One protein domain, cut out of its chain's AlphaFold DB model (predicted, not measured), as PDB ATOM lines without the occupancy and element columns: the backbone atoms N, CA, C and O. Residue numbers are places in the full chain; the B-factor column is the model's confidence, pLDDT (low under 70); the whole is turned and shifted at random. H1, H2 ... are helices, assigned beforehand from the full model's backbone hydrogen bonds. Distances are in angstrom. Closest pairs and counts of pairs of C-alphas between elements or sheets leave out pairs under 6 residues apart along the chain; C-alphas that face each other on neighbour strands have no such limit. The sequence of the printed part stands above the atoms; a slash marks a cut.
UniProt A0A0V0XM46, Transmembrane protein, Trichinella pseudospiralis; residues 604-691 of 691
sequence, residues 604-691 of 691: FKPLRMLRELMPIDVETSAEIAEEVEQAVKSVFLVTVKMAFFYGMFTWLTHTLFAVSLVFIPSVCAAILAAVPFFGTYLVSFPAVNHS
ATOM      1  N   PHE A 604     132.006 221.227 241.310       76.75
ATOM      2  CA  PHE A 604     130.749 220.489 241.344       76.75
ATOM      3  C   PHE A 604     130.463 219.934 242.748       76.75
ATOM      4  O   PHE A 604     131.207 219.133 243.311       76.75
ATOM      5  N   LYS A 605     129.362 220.393 243.351       74.44
ATOM      6  CA  LYS A 605     129.078 220.220 244.788       74.44
ATOM      7  C   LYS A 605     129.089 218.764 245.301       74.44
ATOM      8  O   LYS A 605     129.638 218.551 246.382       74.44
ATOM      9  N   PRO A 606     128.535 217.763 244.591       76.38
ATOM     10  CA  PRO A 606     128.620 216.360 245.004       76.38
ATOM     11  C   PRO A 606     130.053 215.846 245.165       76.38
ATOM     12  O   PRO A 606     130.306 215.045 246.057       76.38
ATOM     13  N   LEU A 607     131.000 216.345 244.369       73.06
ATOM     14  CA  LEU A 607     132.408 215.948 244.449       73.06
ATOM     15  C   LEU A 607     133.109 216.598 245.635       73.06
ATOM     16  O   LEU A 607     133.876 215.951 246.341       73.06
ATOM     17  N   ARG A 608     132.758 217.850 245.944       74.69
ATOM     18  CA  ARG A 608     133.184 218.483 247.193       74.69
ATOM     19  C   ARG A 608     132.670 217.722 248.418       74.69
ATOM     20  O   ARG A 608     133.422 217.540 249.368       74.69
ATOM     21  N   MET A 609     131.413 217.270 248.394       74.75
ATOM     22  CA  MET A 609     130.864 216.444 249.475       74.75
ATOM     23  C   MET A 609     131.569 215.087 249.559       74.75
ATOM     24  O   MET A 609     131.830 214.631 250.664       74.75
ATOM     25  N   LEU A 610     131.913 214.466 248.427       76.50
ATOM     26  CA  LEU A 610     132.698 213.229 248.389       76.50
ATOM     27  C   LEU A 610     134.075 213.420 249.045       76.50
ATOM     28  O   LEU A 610     134.445 212.624 249.905       76.50
ATOM     29  N   ARG A 611     134.780 214.511 248.717       77.12
ATOM     30  CA  ARG A 611     136.048 214.897 249.357       77.12
ATOM     31  C   ARG A 611     135.899 215.054 250.874       77.12
ATOM     32  O   ARG A 611     136.703 214.522 251.623       77.12
ATOM     33  N   GLU A 612     134.860 215.756 251.329       80.31
ATOM     34  CA  GLU A 612     134.626 216.034 252.757       80.31
ATOM     35  C   GLU A 612     134.159 214.799 253.561       80.31
ATOM     36  O   GLU A 612     134.327 214.766 254.779       80.31
ATOM     37  N   LEU A 613     133.566 213.789 252.909       80.88
ATOM     38  CA  LEU A 613     133.062 212.576 253.568       80.88
ATOM     39  C   LEU A 613     134.123 211.471 253.704       80.88
ATOM     40  O   LEU A 613     133.938 210.547 254.498       80.88
ATOM     41  N   MET A 614     135.201 211.528 252.915       80.38
ATOM     42  CA  MET A 614     136.265 210.525 252.943       80.38
ATOM     43  C   MET A 614     137.219 210.774 254.123       80.38
ATOM     44  O   MET A 614     137.789 211.858 254.228       80.38
ATOM     45  N   PRO A 615     137.450 209.783 255.008       77.75
ATOM     46  CA  PRO A 615     138.405 209.899 256.110       77.75
ATOM     47  C   PRO A 615     139.846 209.667 255.612       77.75
ATOM     48  O   PRO A 615     140.506 208.717 256.030       77.75
ATOM     49  N   ILE A 616     140.308 210.490 254.669       81.88
ATOM     50  CA  ILE A 616     141.635 210.429 254.032       81.88
ATOM     51  C   ILE A 616     142.245 211.842 254.072       81.88
ATOM     52  O   ILE A 616     141.539 212.813 254.346       81.88
ATOM     53  N   ASP A 617     143.554 211.961 253.845       82.81
ATOM     54  CA  ASP A 617     144.232 213.252 253.747       82.81
ATOM     55  C   ASP A 617     143.571 214.183 252.708       82.81
ATOM     56  O   ASP A 617     142.991 213.739 251.710       82.81
ATOM     57  N   VAL A 618     143.621 215.493 252.963       77.94
ATOM     58  CA  VAL A 618     142.869 216.514 252.205       77.94
ATOM     59  C   VAL A 618     143.329 216.584 250.747       77.94
ATOM     60  O   VAL A 618     142.522 216.841 249.857       77.94
ATOM     61  N   GLU A 619     144.611 216.321 250.505       80.06
ATOM     62  CA  GLU A 619     145.220 216.332 249.175       80.06
ATOM     63  C   GLU A 619     144.809 215.089 248.370       80.06
ATOM     64  O   GLU A 619     144.223 215.212 247.298       80.06
ATOM     65  N   THR A 620     144.942 213.893 248.953       80.69
ATOM     66  CA  THR A 620     144.542 212.626 248.311       80.69
ATOM     67  C   THR A 620     143.030 212.542 248.065       80.69
ATOM     68  O   THR A 620     142.577 212.000 247.063       80.69
ATOM     69  N   SER A 621     142.211 213.077 248.975       80.69
ATOM     70  CA  SER A 621     140.752 213.114 248.798       80.69
ATOM     71  C   SER A 621     140.297 214.113 247.727       80.69
ATOM     72  O   SER A 621     139.226 213.919 247.148       80.69
ATOM     73  N   ALA A 622     141.083 215.162 247.456       79.25
ATOM     74  CA  ALA A 622     140.841 216.086 246.352       79.25
ATOM     75  C   ALA A 622     141.192 215.448 245.002       79.25
ATOM     76  O   ALA A 622     140.354 215.477 244.105       79.25
ATOM     77  N   GLU A 623     142.352 214.798 244.910       82.81
ATOM     78  CA  GLU A 623     142.805 214.071 243.718       82.81
ATOM     79  C   GLU A 623     141.799 212.981 243.312       82.81
ATOM     80  O   GLU A 623     141.326 212.952 242.182       82.81
ATOM     81  N   ILE A 624     141.330 212.161 244.263       82.44
ATOM     82  CA  ILE A 624     140.302 211.138 243.991       82.44
ATOM     83  C   ILE A 624     138.997 211.761 243.470       82.44
ATOM     84  O   ILE A 624     138.339 211.192 242.600       82.44
ATOM     85  N   ALA A 625     138.572 212.900 244.023       80.25
ATOM     86  CA  ALA A 625     137.331 213.542 243.601       80.25
ATOM     87  C   ALA A 625     137.436 214.109 242.173       80.25
ATOM     88  O   ALA A 625     136.466 214.019 241.420       80.25
ATOM     89  N   GLU A 626     138.596 214.652 241.807       80.94
ATOM     90  CA  GLU A 626     138.899 215.137 240.459       80.94
ATOM     91  C   GLU A 626     138.986 213.985 239.450       80.94
ATOM     92  O   GLU A 626     138.301 214.016 238.428       80.94
ATOM     93  N   GLU A 627     139.686 212.904 239.796       84.75
ATOM     94  CA  GLU A 627     139.781 211.693 238.973       84.75
ATOM     95  C   GLU A 627     138.412 211.045 238.728       84.75
ATOM     96  O   GLU A 627     138.082 210.643 237.612       84.75
ATOM     97  N   VAL A 628     137.546 210.988 239.746       83.06
ATOM     98  CA  VAL A 628     136.167 210.493 239.584       83.06
ATOM     99  C   VAL A 628     135.361 211.400 238.649       83.06
ATOM    100  O   VAL A 628     134.574 210.902 237.839       83.06
ATOM    101  N   GLU A 629     135.538 212.721 238.728       79.88
ATOM    102  CA  GLU A 629     134.895 213.662 237.807       79.88
ATOM    103  C   GLU A 629     135.353 213.438 236.369       79.88
ATOM    104  O   GLU A 629     134.522 213.356 235.458       79.88
ATOM    105  N   GLN A 630     136.667 213.335 236.175       81.50
ATOM    106  CA  GLN A 630     137.295 213.144 234.879       81.50
ATOM    107  C   GLN A 630     136.902 211.800 234.270       81.50
ATOM    108  O   GLN A 630     136.493 211.769 233.113       81.50
ATOM    109  N   ALA A 631     136.885 210.722 235.059       83.94
ATOM    110  CA  ALA A 631     136.450 209.398 234.625       83.94
ATOM    111  C   ALA A 631     134.969 209.367 234.208       83.94
ATOM    112  O   ALA A 631     134.619 208.808 233.169       83.94
ATOM    113  N   VAL A 632     134.066 209.984 234.982       79.19
ATOM    114  CA  VAL A 632     132.638 210.026 234.611       79.19
ATOM    115  C   VAL A 632     132.430 210.854 233.342       79.19
ATOM    116  O   VAL A 632     131.654 210.459 232.466       79.19
ATOM    117  N   LYS A 633     133.126 211.991 233.215       77.00
ATOM    118  CA  LYS A 633     133.067 212.830 232.013       77.00
ATOM    119  C   LYS A 633     133.623 212.113 230.789       77.00
ATOM    120  O   LYS A 633     132.962 212.140 229.753       77.00
ATOM    121  N   SER A 634     134.790 211.481 230.900       80.06
ATOM    122  CA  SER A 634     135.463 210.817 229.782       80.06
ATOM    123  C   SER A 634     134.631 209.649 229.261       80.06
ATOM    124  O   SER A 634     134.303 209.622 228.078       80.06
ATOM    125  N   VAL A 635     134.158 208.760 230.142       83.81
ATOM    126  CA  VAL A 635     133.322 207.612 229.758       83.81
ATOM    127  C   VAL A 635     132.050 208.071 229.050       83.81
ATOM    128  O   VAL A 635     131.695 207.539 227.996       83.81
ATOM    129  N   PHE A 636     131.362 209.082 229.585       76.38
ATOM    130  CA  PHE A 636     130.140 209.585 228.967       76.38
ATOM    131  C   PHE A 636     130.410 210.259 227.613       76.38
ATOM    132  O   PHE A 636     129.691 210.010 226.646       76.38
ATOM    133  N   LEU A 637     131.450 211.089 227.523       79.50
ATOM    134  CA  LEU A 637     131.814 211.814 226.307       79.50
ATOM    135  C   LEU A 637     132.246 210.853 225.193       79.50
ATOM    136  O   LEU A 637     131.767 210.989 224.068       79.50
ATOM    137  N   VAL A 638     133.044 209.832 225.514       84.25
ATOM    138  CA  VAL A 638     133.400 208.747 224.589       84.25
ATOM    139  C   VAL A 638     132.149 207.988 224.139       84.25
ATOM    140  O   VAL A 638     131.968 207.766 222.945       84.25
ATOM    141  N   THR A 639     131.229 207.665 225.055       83.56
ATOM    142  CA  THR A 639     129.964 206.983 224.721       83.56
ATOM    143  C   THR A 639     129.118 207.804 223.738       83.56
ATOM    144  O   THR A 639     128.592 207.263 222.765       83.56
ATOM    145  N   VAL A 640     129.016 209.122 223.944       82.88
ATOM    146  CA  VAL A 640     128.299 210.031 223.033       82.88
ATOM    147  C   VAL A 640     129.014 210.152 221.686       82.88
ATOM    148  O   VAL A 640     128.346 210.077 220.655       82.88
ATOM    149  N   LYS A 641     130.348 210.303 221.673       85.44
ATOM    150  CA  LYS A 641     131.157 210.344 220.441       85.44
ATOM    151  C   LYS A 641     130.955 209.073 219.613       85.44
ATOM    152  O   LYS A 641     130.668 209.166 218.422       85.44
ATOM    153  N   MET A 642     131.003 207.905 220.254       84.25
ATOM    154  CA  MET A 642     130.757 206.613 219.610       84.25
ATOM    155  C   MET A 642     129.329 206.519 219.063       84.25
ATOM    156  O   MET A 642     129.146 206.266 217.874       84.25
ATOM    157  N   ALA A 643     128.308 206.786 219.883       85.69
ATOM    158  CA  ALA A 643     126.910 206.743 219.446       85.69
ATOM    159  C   ALA A 643     126.643 207.669 218.247       85.69
ATOM    160  O   ALA A 643     125.954 207.287 217.298       85.69
ATOM    161  N   PHE A 644     127.229 208.869 218.264       86.56
ATOM    162  CA  PHE A 644     127.126 209.837 217.180       86.56
ATOM    163  C   PHE A 644     127.844 209.370 215.909       86.56
ATOM    164  O   PHE A 644     127.261 209.432 214.825       86.56
ATOM    165  N   PHE A 645     129.072 208.861 216.036       88.12
ATOM    166  CA  PHE A 645     129.850 208.344 214.913       88.12
ATOM    167  C   PHE A 645     129.123 207.191 214.218       88.12
ATOM    168  O   PHE A 645     128.871 207.264 213.018       88.12
ATOM    169  N   TYR A 646     128.712 206.162 214.963       86.81
ATOM    170  CA  TYR A 646     128.022 205.008 214.384       86.81
ATOM    171  C   TYR A 646     126.651 205.382 213.818       86.81
ATOM    172  O   TYR A 646     126.330 204.984 212.699       86.81
ATOM    173  N   GLY A 647     125.872 206.207 214.525       87.81
ATOM    174  CA  GLY A 647     124.585 206.691 214.027       87.81
ATOM    175  C   GLY A 647     124.721 207.424 212.690       87.81
ATOM    176  O   GLY A 647     124.035 207.083 211.721       87.81
ATOM    177  N   MET A 648     125.644 208.386 212.599       85.38
ATOM    178  CA  MET A 648     125.870 209.150 211.370       85.38
ATOM    179  C   MET A 648     126.523 208.332 210.259       85.38
ATOM    180  O   MET A 648     126.158 208.492 209.096       85.38
ATOM    181  N   PHE A 649     127.449 207.431 210.587       86.50
ATOM    182  CA  PHE A 649     128.106 206.569 209.609       86.50
ATOM    183  C   PHE A 649     127.119 205.590 208.967       86.50
ATOM    184  O   PHE A 649     127.077 205.463 207.741       86.50
ATOM    185  N   THR A 650     126.267 204.944 209.767       85.62
ATOM    186  CA  THR A 650     125.206 204.068 209.255       85.62
ATOM    187  C   THR A 650     124.189 204.857 208.431       85.62
ATOM    188  O   THR A 650     123.797 204.409 207.357       85.62
ATOM    189  N   TRP A 651     123.819 206.065 208.868       86.81
ATOM    190  CA  TRP A 651     122.946 206.938 208.081       86.81
ATOM    191  C   TRP A 651     123.571 207.305 206.726       86.81
ATOM    192  O   TRP A 651     122.920 207.175 205.688       86.81
ATOM    193  N   LEU A 652     124.843 207.713 206.713       79.94
ATOM    194  CA  LEU A 652     125.568 208.101 205.503       79.94
ATOM    195  C   LEU A 652     125.670 206.939 204.514       79.94
ATOM    196  O   LEU A 652     125.354 207.100 203.340       79.94
ATOM    197  N   THR A 653     126.095 205.769 204.985       76.25
ATOM    198  CA  THR A 653     126.271 204.575 204.147       76.25
ATOM    199  C   THR A 653     124.947 204.104 203.551       76.25
ATOM    200  O   THR A 653     124.858 203.939 202.336       76.25
ATOM    201  N   HIS A 654     123.891 203.975 204.358       74.50
ATOM    202  CA  HIS A 654     122.567 203.585 203.864       74.50
ATOM    203  C   HIS A 654     121.985 204.607 202.876       74.50
ATOM    204  O   HIS A 654     121.369 204.215 201.883       74.50
ATOM    205  N   THR A 655     122.228 205.903 203.097       73.50
ATOM    206  CA  THR A 655     121.801 206.967 202.175       73.50
ATOM    207  C   THR A 655     122.584 206.928 200.858       73.50
ATOM    208  O   THR A 655     121.985 207.041 199.791       73.50
ATOM    209  N   LEU A 656     123.907 206.723 200.900       69.94
ATOM    210  CA  LEU A 656     124.762 206.650 199.706       69.94
ATOM    211  C   LEU A 656     124.439 205.442 198.821       69.94
ATOM    212  O   LEU A 656     124.445 205.564 197.599       69.94
ATOM    213  N   PHE A 657     124.128 204.292 199.424       73.38
ATOM    214  CA  PHE A 657     123.727 203.087 198.693       73.38
ATOM    215  C   PHE A 657     122.231 203.054 198.340       73.38
ATOM    216  O   PHE A 657     121.754 202.041 197.831       73.38
ATOM    217  N   ALA A 658     121.498 204.151 198.579       65.19
ATOM    218  CA  ALA A 658     120.067 204.289 198.301       65.19
ATOM    219  C   ALA A 658     119.218 203.137 198.878       65.19
ATOM    220  O   ALA A 658     118.261 202.671 198.255       65.19
ATOM    221  N   VAL A 659     119.575 202.668 200.079       69.94
ATOM    222  CA  VAL A 659     118.818 201.634 200.792       69.94
ATOM    223  C   VAL A 659     117.489 202.233 201.251       69.94
ATOM    224  O   VAL A 659     117.429 203.357 201.740       69.94
ATOM    225  N   SER A 660     116.401 201.483 201.099       65.94
ATOM    226  CA  SER A 660     115.040 201.943 201.405       65.94
ATOM    227  C   SER A 660     114.738 202.083 202.908       65.94
ATOM    228  O   SER A 660     113.754 202.725 203.280       65.94
ATOM    229  N   LEU A 661     115.597 201.510 203.757       72.62
ATOM    230  CA  LEU A 661     115.622 201.647 205.214       72.62
ATOM    231  C   LEU A 661     116.967 202.249 205.629       72.62
ATOM    232  O   LEU A 661     118.017 201.661 205.366       72.62
ATOM    233  N   VAL A 662     116.941 203.412 206.272       79.56
ATOM    234  CA  VAL A 662     118.122 204.221 206.611       79.56
ATOM    235  C   VAL A 662     118.163 204.564 208.101       79.56
ATOM    236  O   VAL A 662     119.239 204.556 208.698       79.56
ATOM    237  N   PHE A 663     117.026 204.862 208.732       82.69
ATOM    238  CA  PHE A 663     117.009 205.460 210.065       82.69
ATOM    239  C   PHE A 663     116.874 204.431 211.199       82.69
ATOM    240  O   PHE A 663     117.589 204.553 212.190       82.69
ATOM    241  N   ILE A 664     116.088 203.361 211.050       82.94
ATOM    242  CA  ILE A 664     116.002 202.255 212.020       82.94
ATOM    243  C   ILE A 664     117.391 201.628 212.249       82.94
ATOM    244  O   ILE A 664     117.803 201.532 213.407       82.94
ATOM    245  N   PRO A 665     118.169 201.258 211.205       82.25
ATOM    246  CA  PRO A 665     119.518 200.725 211.395       82.25
ATOM    247  C   PRO A 665     120.473 201.737 212.041       82.25
ATOM    248  O   PRO A 665     121.284 201.352 212.878       82.25
ATOM    249  N   SER A 666     120.352 203.025 211.701       86.56
ATOM    250  CA  SER A 666     121.164 204.109 212.274       86.56
ATOM    251  C   SER A 666     120.897 204.309 213.771       86.56
ATOM    252  O   SER A 666     121.839 204.368 214.561       86.56
ATOM    253  N   VAL A 667     119.627 204.327 214.190       84.62
ATOM    254  CA  VAL A 667     119.248 204.425 215.610       84.62
ATOM    255  C   VAL A 667     119.694 203.184 216.380       84.62
ATOM    256  O   VAL A 667     120.261 203.312 217.464       84.62
ATOM    257  N   CYS A 668     119.503 201.986 215.822       81.44
ATOM    258  CA  CYS A 668     119.989 200.751 216.433       81.44
ATOM    259  C   CYS A 668     121.516 200.752 216.587       81.44
ATOM    260  O   CYS A 668     122.012 200.392 217.652       81.44
ATOM    261  N   ALA A 669     122.260 201.195 215.569       84.00
ATOM    262  CA  ALA A 669     123.715 201.311 215.628       84.00
ATOM    263  C   ALA A 669     124.169 202.312 216.703       84.00
ATOM    264  O   ALA A 669     125.080 202.004 217.468       84.00
ATOM    265  N   ALA A 670     123.501 203.464 216.819       85.25
ATOM    266  CA  ALA A 670     123.793 204.460 217.850       85.25
ATOM    267  C   ALA A 670     123.514 203.936 219.271       85.25
ATOM    268  O   ALA A 670     124.336 204.117 220.167       85.25
ATOM    269  N   ILE A 671     122.382 203.252 219.481       81.50
ATOM    270  CA  ILE A 671     122.021 202.669 220.783       81.50
ATOM    271  C   ILE A 671     122.989 201.545 221.162       81.50
ATOM    272  O   ILE A 671     123.442 201.489 222.299       81.50
ATOM    273  N   LEU A 672     123.331 200.659 220.225       78.88
ATOM    274  CA  LEU A 672     124.238 199.542 220.493       78.88
ATOM    275  C   LEU A 672     125.679 200.007 220.705       78.88
ATOM    276  O   LEU A 672     126.370 199.433 221.533       78.88
ATOM    277  N   ALA A 673     126.106 201.084 220.045       79.25
ATOM    278  CA  ALA A 673     127.379 201.731 220.347       79.25
ATOM    279  C   ALA A 673     127.399 202.387 221.739       79.25
ATOM    280  O   ALA A 673     128.446 202.433 222.378       79.25
ATOM    281  N   ALA A 674     126.253 202.878 222.222       74.50
ATOM    282  CA  ALA A 674     126.133 203.462 223.557       74.50
ATOM    283  C   ALA A 674     126.047 202.412 224.682       74.50
ATOM    284  O   ALA A 674     126.338 202.722 225.837       74.50
ATOM    285  N   VAL A 675     125.620 201.180 224.374       66.62
ATOM    286  CA  VAL A 675     125.461 200.095 225.352       66.62
ATOM    287  C   VAL A 675     126.680 199.162 225.289       66.62
ATOM    288  O   VAL A 675     126.774 198.351 224.371       66.62
ATOM    289  N   PRO A 676     127.572 199.163 226.298       54.81
ATOM    290  CA  PRO A 676     128.852 198.440 226.259       54.81
ATOM    291  C   PRO A 676     128.737 196.902 226.246       54.81
ATOM    292  O   PRO A 676     129.749 196.209 226.189       54.81
ATOM    293  N   PHE A 677     127.522 196.342 226.309       52.03
ATOM    294  CA  PHE A 677     127.276 194.896 226.361       52.03
ATOM    295  C   PHE A 677     127.114 194.224 224.988       52.03
ATOM    296  O   PHE A 677     127.191 192.999 224.916       52.03
ATOM    297  N   PHE A 678     126.890 194.976 223.904       41.91
ATOM    298  CA  PHE A 678     126.642 194.406 222.576       41.91
ATOM    299  C   PHE A 678     127.611 194.971 221.537       41.91
ATOM    300  O   PHE A 678     127.689 196.177 221.333       41.91
ATOM    301  N   GLY A 679     128.329 194.095 220.832       44.91
ATOM    302  CA  GLY A 679     129.159 194.513 219.706       44.91
ATOM    303  C   GLY A 679     128.314 194.978 218.515       44.91
ATOM    304  O   GLY A 679     127.296 194.373 218.169       44.91
ATOM    305  N   THR A 680     128.772 196.036 217.848       47.28
ATOM    306  CA  THR A 680     128.127 196.681 216.687       47.28
ATOM    307  C   THR A 680     127.943 195.754 215.473       47.28
ATOM    308  O   THR A 680     127.110 196.029 214.610       47.28
ATOM    309  N   TYR A 681     128.635 194.609 215.432       53.88
ATOM    310  CA  TYR A 681     128.528 193.592 214.375       53.88
ATOM    311  C   TYR A 681     127.141 192.928 214.274       53.88
ATOM    312  O   TYR A 681     126.810 192.339 213.243       53.88
ATOM    313  N   LEU A 682     126.301 193.022 215.312       49.47
ATOM    314  CA  LEU A 682     124.948 192.454 215.296       49.47
ATOM    315  C   LEU A 682     123.973 193.245 214.406       49.47
ATOM    316  O   LEU A 682     123.041 192.658 213.864       49.47
ATOM    317  N   VAL A 683     124.203 194.546 214.184       51.72
ATOM    318  CA  VAL A 683     123.353 195.378 213.301       51.72
ATOM    319  C   VAL A 683     123.657 195.138 211.825       51.72
ATOM    320  O   VAL A 683     122.792 195.347 210.982       51.72
ATOM    321  N   SER A 684     124.856 194.648 211.497       47.19
ATOM    322  CA  SER A 684     125.244 194.278 210.129       47.19
ATOM    323  C   SER A 684     124.763 192.889 209.693       47.19
ATOM    324  O   SER A 684     124.817 192.571 208.507       47.19
ATOM    325  N   PHE A 685     124.252 192.057 210.606       45.59
ATOM    326  CA  PHE A 685     123.780 190.706 210.273       45.59
ATOM    327  C   PHE A 685     122.633 190.647 209.240       45.59
ATOM    328  O   PHE A 685     122.652 189.734 208.413       45.59
ATOM    329  N   PRO A 686     121.677 191.600 209.185       44.41
ATOM    330  CA  PRO A 686     120.679 191.626 208.116       44.41
ATOM    331  C   PRO A 686     121.269 191.966 206.737       44.41
ATOM    332  O   PRO A 686     120.659 191.631 205.728       44.41
ATOM    333  N   ALA A 687     122.439 192.616 206.679       41.34
ATOM    334  CA  ALA A 687     123.079 193.034 205.429       41.34
ATOM    335  C   ALA A 687     124.034 191.973 204.845       41.34
ATOM    336  O   ALA A 687     124.244 191.945 203.637       41.34
ATOM    337  N   VAL A 688     124.595 191.086 205.677       38.56
ATOM    338  CA  VAL A 688     125.593 190.077 205.254       38.56
ATOM    339  C   VAL A 688     124.959 188.765 204.774       38.56
ATOM    340  O   VAL A 688     125.568 188.046 203.992       38.56
ATOM    341  N   ASN A 689     123.704 188.474 205.130       33.91
ATOM    342  CA  ASN A 689     123.007 187.264 204.662       33.91
ATOM    343  C   ASN A 689     122.410 187.383 203.241       33.91
ATOM    344  O   ASN A 689     121.579 186.564 202.855       33.91
ATOM    345  N   HIS A 690     122.823 188.393 202.469       36.62
ATOM    346  CA  HIS A 690     122.373 188.642 201.093       36.62
ATOM    347  C   HIS A 690     123.478 188.451 200.032       36.62
ATOM    348  O   HIS A 690     123.391 189.038 198.953       36.62
ATOM    349  N   SER A 691     124.496 187.627 200.314       32.69
ATOM    350  CA  SER A 691     125.429 187.107 199.298       32.69
ATOM    351  C   SER A 691     125.025 185.725 198.807       32.69
ATOM    352  O   SER A 691     124.908 184.837 199.687       32.69
TER     353      SER A 691
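This is residues 604 to 691 of the 691 residues of the protein "Transmembrane protein" of Trichinella pseudospiralis (UniProt A0A0V0XM46). One long helix, H2, makes the length of a rod, and a shorter helix folds back along it at each end: H1 beside its first turns and H3 beside its later part, two helical hairpins that share H2. After H3 the chain turns back once more into a tail, which holds the four-residue H4 and ends with the chain's last residue, 691. The printed part has 88 residues with four named helices, in the order H1, H2, H3, H4, and no named strand; the class is all helix. The whole is extended, with a radius of gyration of the C-alphas of 20.2 A, and its C-alphas span 63 by 20 by 14 A.

Begin with H2, residues 618 to 656, and look at its residues 639 to 651, which alone touch H3, residues 663 to 674. The closest C-alphas of these two helices are those of Ala 643 and Ala 670, 4.2 A apart. H2 and H3 form a helical hairpin, at a shallow tilt of 22 degrees, opposite ways. Now go to residues 618 to 629 of H2, which alone touch H1, residues 605 to 613. Here the closest C-alphas are those of Arg 611 and Ser 621, 5.1 A apart. This too is a helical hairpin, opposite ways, at 37 degrees, only just a steep tilt. Between the residues of H2 that touch H1 and those that touch H3, residues 630 to 635 of H2 stand free. H4, residues 685 to 688, is apart from H1, H2 and H3, and H1 is apart from H3. In H1, H2 and H3 every O i to N i+4 pair is within hydrogen-bond range; H4 is too short for such a pair, and its 1 pair of O i and N i+3 is not within range.

Find C-alpha 618 at (142.869, 216.514, 252.205); from there H2 runs 56.4 A to C-alpha 656 at (124.762, 206.650, 199.706). H3 starts at C-alpha 663, at (117.009, 205.460, 210.065), and runs 16.4 A to C-alpha 674. Before H2, look for H1 from C-alpha 605 to C-alpha 613, 12.3 A. H4 ends at C-alpha 688, at (125.593, 190.077, 205.254).

The two C-alphas farthest apart are those of Asp 617 and Ser 691, at 63.3 A. The printed part, residues 604 to 691, has no cut. The link from H1 to H2 is tight, and those from H2 to H3 and from H3 to H4 are short. The mean pLDDT of the printed part is 73.5; look for values under 70 at residue 656, residues 658 to 660 and residues 675 to 691.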